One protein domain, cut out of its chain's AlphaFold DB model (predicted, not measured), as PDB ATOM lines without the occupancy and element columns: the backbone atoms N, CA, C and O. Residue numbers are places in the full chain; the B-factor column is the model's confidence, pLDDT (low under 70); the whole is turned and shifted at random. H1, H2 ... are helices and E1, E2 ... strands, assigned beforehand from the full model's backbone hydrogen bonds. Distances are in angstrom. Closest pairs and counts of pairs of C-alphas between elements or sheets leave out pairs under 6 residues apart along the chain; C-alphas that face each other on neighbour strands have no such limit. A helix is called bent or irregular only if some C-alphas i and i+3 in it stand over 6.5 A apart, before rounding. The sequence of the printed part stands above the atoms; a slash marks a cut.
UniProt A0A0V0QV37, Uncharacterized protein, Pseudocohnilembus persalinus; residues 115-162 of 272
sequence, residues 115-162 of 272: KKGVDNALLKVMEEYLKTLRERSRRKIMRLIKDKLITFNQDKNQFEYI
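What this domain is: This is residues 115 to 162 of the 272 residues of an uncharacterized protein of Pseudocohnilembus persalinus (UniProt A0A0V0QV37). Two helices make a narrow V, H1 as the long arm and H2 as the short one, and a small antiparallel hairpin of E1 and E2 bridges the V on one side, with E1 nearer to both helices. The parts meet through few close contacts, and the first residues of H1, 115 to 121, stick out beyond the rest. The printed part has 48 residues, with two named helices and two named strands in the order H1, H2, E1, E2, and its class is mixed, helices and strands. It is compact, with a radius of gyration of the C-alphas of 10.7 A, and spans 30 by 22 by 18 A.

How they stand to each other: The sheet has two strands, E1, residues 150 to 153, and E2, residues 158 to 161, which form a hairpin. They are antiparallel, with 143 degrees between their directions. N 151 and O 160 are 2.9 A apart, and N 153 and O 158 are also 2.9 A apart, both within hydrogen-bond range. The C-alphas of Ile 150 and Tyr 161 face each other at 4.3 A. H2, residues 135 to 146, comes closest to E1 at the C-alphas of Leu 144 and Ile 150, 6.0 A apart. H1, residues 115 to 132, comes closest to E1 at the C-alphas of Met 126 and Phe 152, 6.8 A apart. H1 and E2 are near each other, with 5 pairs of C-alphas within 10 A, as are H2 and E2, also with 5 pairs. H1 and H2 are close but not clearly touching; their closest C-alphas are those of Leu 130 and Arg 138, 5.9 A apart. They run opposite ways at a shallow tilt of 28 degrees. In H2 every O i to N i+4 pair is within hydrogen-bond range; in H1, 11 of 14 are.

Where its parts are: E1 begins at C-alpha 150, (255.349, 321.875, 175.187), and is 9.5 A long from first to last C-alpha. E2 is 10.1 A long and ends at C-alpha 161, (256.587, 323.430, 179.000). H1 is 27.3 A long and begins at C-alpha 115, (246.691, 303.791, 171.224). It is neither bent nor irregular, but only just: C-alphas 115 and 118 are 6.1 A apart. H2 is 16.3 A long.

The domain as a whole: The two C-alphas farthest apart are those of Lys 115 and Arg 136, 31.7 A. The printed part has no cut, and the links H1 to H2, H2 to E1 and E1 to E2 are tight. The mean pLDDT of the printed part is 83.3, and residues 115 to 120 are under 70 in this model.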
ATOM      1  N   LYS A 115     246.121 302.512 170.781       50.19
ATOM      2  CA  LYS A 115     246.691 303.791 171.224       50.19
ATOM      3  C   LYS A 115     246.106 305.008 170.491       50.19
ATOM      4  O   LYS A 115     245.956 306.050 171.103       50.19
ATOM      5  N   LYS A 116     245.651 304.857 169.239       50.47
ATOM      6  CA  LYS A 116     245.058 305.966 168.464       50.47
ATOM      7  C   LYS A 116     243.683 306.442 168.960       50.47
ATOM      8  O   LYS A 116     243.213 307.483 168.513       50.47
ATOM      9  N   GLY A 117     243.000 305.676 169.815       47.78
ATOM     10  CA  GLY A 117     241.672 306.050 170.317       47.78
ATOM     11  C   GLY A 117     241.723 307.183 171.342       47.78
ATOM     12  O   GLY A 117     240.918 308.107 171.268       47.78
ATOM     13  N   VAL A 118     242.703 307.129 172.250       51.25
ATOM     14  CA  VAL A 118     242.910 308.140 173.300       51.25
ATOM     15  C   VAL A 118     243.492 309.423 172.697       51.25
ATOM     16  O   VAL A 118     243.031 310.518 173.014       51.25
ATOM     17  N   ASP A 119     244.402 309.280 171.728       59.44
ATOM     18  CA  ASP A 119     245.010 310.407 171.014       59.44
ATOM     19  C   ASP A 119     243.963 311.237 170.250       59.44
ATOM     20  O   ASP A 119     244.018 312.457 170.267       59.44
ATOM     21  N   ASN A 120     242.959 310.614 169.621       69.81
ATOM     22  CA  ASN A 120     241.969 311.343 168.815       69.81
ATOM     23  C   ASN A 120     241.046 312.261 169.631       69.81
ATOM     24  O   ASN A 120     240.624 313.295 169.120       69.81
ATOM     25  N   ALA A 121     240.685 311.881 170.859       77.12
ATOM     26  CA  ALA A 121     239.859 312.730 171.717       77.12
ATOM     27  C   ALA A 121     240.679 313.912 172.252       77.12
ATOM     28  O   ALA A 121     240.238 315.054 172.164       77.12
ATOM     29  N   LEU A 122     241.903 313.645 172.712       80.00
ATOM     30  CA  LEU A 122     242.831 314.670 173.187       80.00
ATOM     31  C   LEU A 122     243.215 315.662 172.079       80.00
ATOM     32  O   LEU A 122     243.212 316.867 172.306       80.00
ATOM     33  N   LEU A 123     243.486 315.167 170.866       81.62
ATOM     34  CA  LEU A 123     243.792 315.997 169.698       81.62
ATOM     35  C   LEU A 123     242.637 316.947 169.361       81.62
ATOM     36  O   LEU A 123     242.889 318.108 169.062       81.62
ATOM     37  N   LYS A 124     241.380 316.494 169.468       85.31
ATOM     38  CA  LYS A 124     240.206 317.352 169.241       85.31
ATOM     39  C   LYS A 124     240.079 318.456 170.286       85.31
ATOM     40  O   LYS A 124     239.893 319.607 169.911       85.31
ATOM     41  N   VAL A 125     240.227 318.122 171.569       87.44
ATOM     42  CA  VAL A 125     240.181 319.112 172.662       87.44
ATOM     43  C   VAL A 125     241.303 320.143 172.499       87.44
ATOM     44  O   VAL A 125     241.075 321.346 172.605       87.44
ATOM     45  N   MET A 126     242.509 319.683 172.153       87.69
ATOM     46  CA  MET A 126     243.644 320.556 171.858       87.69
ATOM     47  C   MET A 126     243.366 321.466 170.647       87.69
ATOM     48  O   MET A 126     243.663 322.659 170.689       87.69
ATOM     49  N   GLU A 127     242.781 320.940 169.567       87.50
ATOM     50  CA  GLU A 127     242.404 321.718 168.379       87.50
ATOM     51  C   GLU A 127     241.308 322.753 168.664       87.50
ATOM     52  O   GLU A 127     241.345 323.852 168.109       87.50
ATOM     53  N   GLU A 128     240.337 322.430 169.518       88.44
ATOM     54  CA  GLU A 128     239.298 323.362 169.964       88.44
ATOM     55  C   GLU A 128     239.899 324.516 170.772       88.44
ATOM     56  O   GLU A 128     239.618 325.678 170.474       88.44
ATOM     57  N   TYR A 129     240.815 324.223 171.699       88.62
ATOM     58  CA  TYR A 129     241.549 325.248 172.439       88.62
ATOM     59  C   TYR A 129     242.412 326.130 171.516       88.62
ATOM     60  O   TYR A 129     242.446 327.348 171.655       88.62
ATOM     61  N   LEU A 130     243.052 325.563 170.489       89.69
ATOM     62  CA  LEU A 130     243.808 326.349 169.502       89.69
ATOM     63  C   LEU A 130     242.938 327.315 168.677       89.69
ATOM     64  O   LEU A 130     243.470 328.286 168.134       89.69
ATOM     65  N   LYS A 131     241.625 327.075 168.559       88.62
ATOM     66  CA  LYS A 131     240.703 327.951 167.812       88.62
ATOM     67  C   LYS A 131     240.289 329.195 168.596       88.62
ATOM     68  O   LYS A 131     240.008 330.216 167.956       88.62
ATOM     69  N   THR A 132     240.270 329.121 169.931       87.50
ATOM     70  CA  THR A 132     239.923 330.249 170.816       87.50
ATOM     71  C   THR A 132     241.031 331.304 170.860       87.50
ATOM     72  O   THR A 132     240.774 332.474 171.126       87.50
ATOM     73  N   LEU A 133     242.261 330.911 170.532       88.75
ATOM     74  CA  LEU A 133     243.428 331.784 170.468       88.75
ATOM     75  C   LEU A 133     243.443 332.658 169.204       88.75
ATOM     76  O   LEU A 133     243.016 332.253 168.115       88.75
ATOM     77  N   ARG A 134     244.008 333.867 169.323       90.62
ATOM     78  CA  ARG A 134     244.345 334.724 168.174       90.62
ATOM     79  C   ARG A 134     245.445 334.055 167.342       90.62
ATOM     80  O   ARG A 134     246.271 333.303 167.860       90.62
ATOM     81  N   GLU A 135     245.487 334.341 166.039       87.62
ATOM     82  CA  GLU A 135     246.374 333.633 165.099       87.62
ATOM     83  C   GLU A 135     247.861 333.716 165.489       87.62
ATOM     84  O   GLU A 135     248.592 332.736 165.348       87.62
ATOM     85  N   ARG A 136     248.312 334.850 166.045       86.75
ATOM     86  CA  ARG A 136     249.693 335.028 166.526       86.75
ATOM     87  C   ARG A 136     250.039 334.040 167.650       86.75
ATOM     88  O   ARG A 136     251.045 333.337 167.553       86.75
ATOM     89  N   SER A 137     249.182 333.940 168.665       90.06
ATOM     90  CA  SER A 137     249.319 333.004 169.789       90.06
ATOM     91  C   SER A 137     249.249 331.549 169.316       90.06
ATOM     92  O   SER A 137     250.060 330.717 169.719       90.06
ATOM     93  N   ARG A 138     248.340 331.251 168.378       93.31
ATOM     94  CA  ARG A 138     248.211 329.922 167.766       93.31
ATOM     95  C   ARG A 138     249.495 329.496 167.049       93.31
ATOM     96  O   ARG A 138     249.961 328.375 167.242       93.31
ATOM     97  N   ARG A 139     250.112 330.383 166.257       89.44
ATOM     98  CA  ARG A 139     251.390 330.107 165.568       89.44
ATOM     99  C   ARG A 139     252.549 329.888 166.541       89.44
ATOM    100  O   ARG A 139     253.349 328.984 166.304       89.44
ATOM    101  N   LYS A 140     252.620 330.665 167.633       92.81
ATOM    102  CA  LYS A 140     253.606 330.475 168.718       92.81
ATOM    103  C   LYS A 140     253.518 329.051 169.271       92.81
ATOM    104  O   LYS A 140     254.517 328.338 169.286       92.81
ATOM    105  N   ILE A 141     252.312 328.606 169.620       93.06
ATOM    106  CA  ILE A 141     252.077 327.256 170.144       93.06
ATOM    107  C   ILE A 141     252.413 326.179 169.103       93.06
ATOM    108  O   ILE A 141     253.124 325.233 169.419       93.06
ATOM    109  N   MET A 142     251.979 326.328 167.847       91.19
ATOM    110  CA  MET A 142     252.279 325.347 166.792       91.19
ATOM    111  C   MET A 142     253.786 325.170 166.557       91.19
ATOM    112  O   MET A 142     254.242 324.053 166.310       91.19
ATOM    113  N   ARG A 143     254.564 326.254 166.659       93.94
ATOM    114  CA  ARG A 143     256.029 326.197 166.596       93.94
ATOM    115  C   ARG A 143     256.603 325.420 167.781       93.94
ATOM    116  O   ARG A 143     257.352 324.475 167.567       93.94
ATOM    117  N   LEU A 144     256.184 325.748 169.002       91.75
ATOM    118  CA  LEU A 144     256.643 325.068 170.218       91.75
ATOM    119  C   LEU A 144     256.282 323.568 170.241       91.75
ATOM    120  O   LEU A 144     257.078 322.753 170.704       91.75
ATOM    121  N   ILE A 145     255.120 323.178 169.697       91.62
ATOM    122  CA  ILE A 145     254.727 321.766 169.522       91.62
ATOM    123  C   ILE A 145     255.647 321.065 168.519       91.62
ATOM    124  O   ILE A 145     256.071 319.933 168.755       91.62
ATOM    125  N   LYS A 146     255.967 321.720 167.395       90.50
ATOM    126  CA  LYS A 146     256.873 321.170 166.375       90.50
ATOM    127  C   LYS A 146     258.268 320.915 166.952       90.50
ATOM    128  O   LYS A 146     258.851 319.866 166.676       90.50
ATOM    129  N   ASP A 147     258.729 321.833 167.796       90.12
ATOM    130  CA  ASP A 147     260.005 321.748 168.508       90.12
ATOM    131  C   ASP A 147     259.941 320.786 169.716       90.12
ATOM    132  O   ASP A 147     260.965 320.481 170.320       90.12
ATOM    133  N   LYS A 148     258.754 320.232 170.020       87.50
ATOM    134  CA  LYS A 148     258.472 319.284 171.116       87.50
ATOM    135  C   LYS A 148     258.836 319.820 172.502       87.50
ATOM    136  O   LYS A 148     259.239 319.050 173.364       87.50
ATOM    137  N   LEU A 149     258.671 321.124 172.712       87.25
ATOM    138  CA  LEU A 149     258.995 321.795 173.977       87.25
ATOM    139  C   LEU A 149     257.806 321.874 174.937       87.25
ATOM    140  O   LEU A 149     257.993 322.082 176.133       87.25
ATOM    141  N   ILE A 150     256.586 321.718 174.419       89.88
ATOM    142  CA  ILE A 150     255.349 321.875 175.187       89.88
ATOM    143  C   ILE A 150     254.424 320.670 175.036       89.88
ATOM    144  O   ILE A 150     254.402 319.998 174.003       89.88
ATOM    145  N   THR A 151     253.613 320.442 176.062       87.25
ATOM    146  CA  THR A 151     252.533 319.449 176.089       87.25
ATOM    147  C   THR A 151     251.215 320.106 176.473       87.25
ATOM    148  O   THR A 151     251.195 321.087 177.212       87.25
ATOM    149  N   PHE A 152     250.103 319.575 175.964       86.88
ATOM    150  CA  PHE A 152     248.769 320.033 176.345       86.88
ATOM    151  C   PHE A 152     248.308 319.308 177.611       86.88
ATOM    152  O   PHE A 152     248.209 318.079 177.618       86.88
ATOM    153  N   ASN A 153     248.029 320.067 178.668       85.56
ATOM    154  CA  ASN A 153     247.462 319.549 179.903       85.56
ATOM    155  C   ASN A 153     245.929 319.610 179.820       85.56
ATOM    156  O   ASN A 153     245.341 320.694 179.783       85.56
ATOM    157  N   GLN A 154     245.292 318.438 179.775       78.88
ATOM    158  CA  GLN A 154     243.847 318.307 179.587       78.88
ATOM    159  C   GLN A 154     243.038 318.808 180.793       78.88
ATOM    160  O   GLN A 154     241.959 319.357 180.603       78.88
ATOM    161  N   ASP A 155     243.552 318.670 182.017       79.62
ATOM    162  CA  ASP A 155     242.794 319.011 183.229       79.62
ATOM    163  C   ASP A 155     242.657 320.526 183.417       79.62
ATOM    164  O   ASP A 155     241.673 321.017 183.967       79.62
ATOM    165  N   LYS A 156     243.650 321.277 182.936       80.81
ATOM    166  CA  LYS A 156     243.720 322.736 183.068       80.81
ATOM    167  C   LYS A 156     243.420 323.477 181.763       80.81
ATOM    168  O   LYS A 156     243.419 324.704 181.769       80.81
ATOM    169  N   ASN A 157     243.194 322.757 180.658       82.12
ATOM    170  CA  ASN A 157     243.073 323.318 179.308       82.12
ATOM    171  C   ASN A 157     244.166 324.359 179.014       82.12
ATOM    172  O   ASN A 157     243.881 325.489 178.630       82.12
ATOM    173  N   GLN A 158     245.430 323.996 179.229       85.31
ATOM    174  CA  GLN A 158     246.560 324.895 178.990       85.31
ATOM    175  C   GLN A 158     247.766 324.137 178.441       85.31
ATOM    176  O   GLN A 158     247.931 322.940 178.682       85.31
ATOM    177  N   PHE A 159     248.623 324.839 177.701       88.00
ATOM    178  CA  PHE A 159     249.916 324.301 177.285       88.00
ATOM    179  C   PHE A 159     250.962 324.569 178.364       88.00
ATOM    180  O   PHE A 159     251.069 325.692 178.853       88.00
ATOM    181  N   GLU A 160     251.740 323.545 178.701       88.31
ATOM    182  CA  GLU A 160     252.814 323.597 179.696       88.31
ATOM    183  C   GLU A 160     254.141 323.189 179.038       88.31
ATOM    184  O   GLU A 160     254.163 322.303 178.175       88.31
ATOM    185  N   TYR A 161     255.244 323.835 179.422       87.56
ATOM    186  CA  TYR A 161     256.587 323.430 179.000       87.56
ATOM    187  C   TYR A 161     256.978 322.106 179.649       87.56
ATOM    188  O   TYR A 161     256.750 321.897 180.837       87.56
ATOM    189  N   ILE A 162     257.594 321.210 178.877       84.25
ATOM    190  CA  ILE A 162     257.964 319.868 179.353       84.25
ATOM    191  C   ILE A 162     259.066 319.936 180.416       84.25
ATOM    192  O   ILE A 162     259.076 319.129 181.341       84.25
TER     193      ILE A 162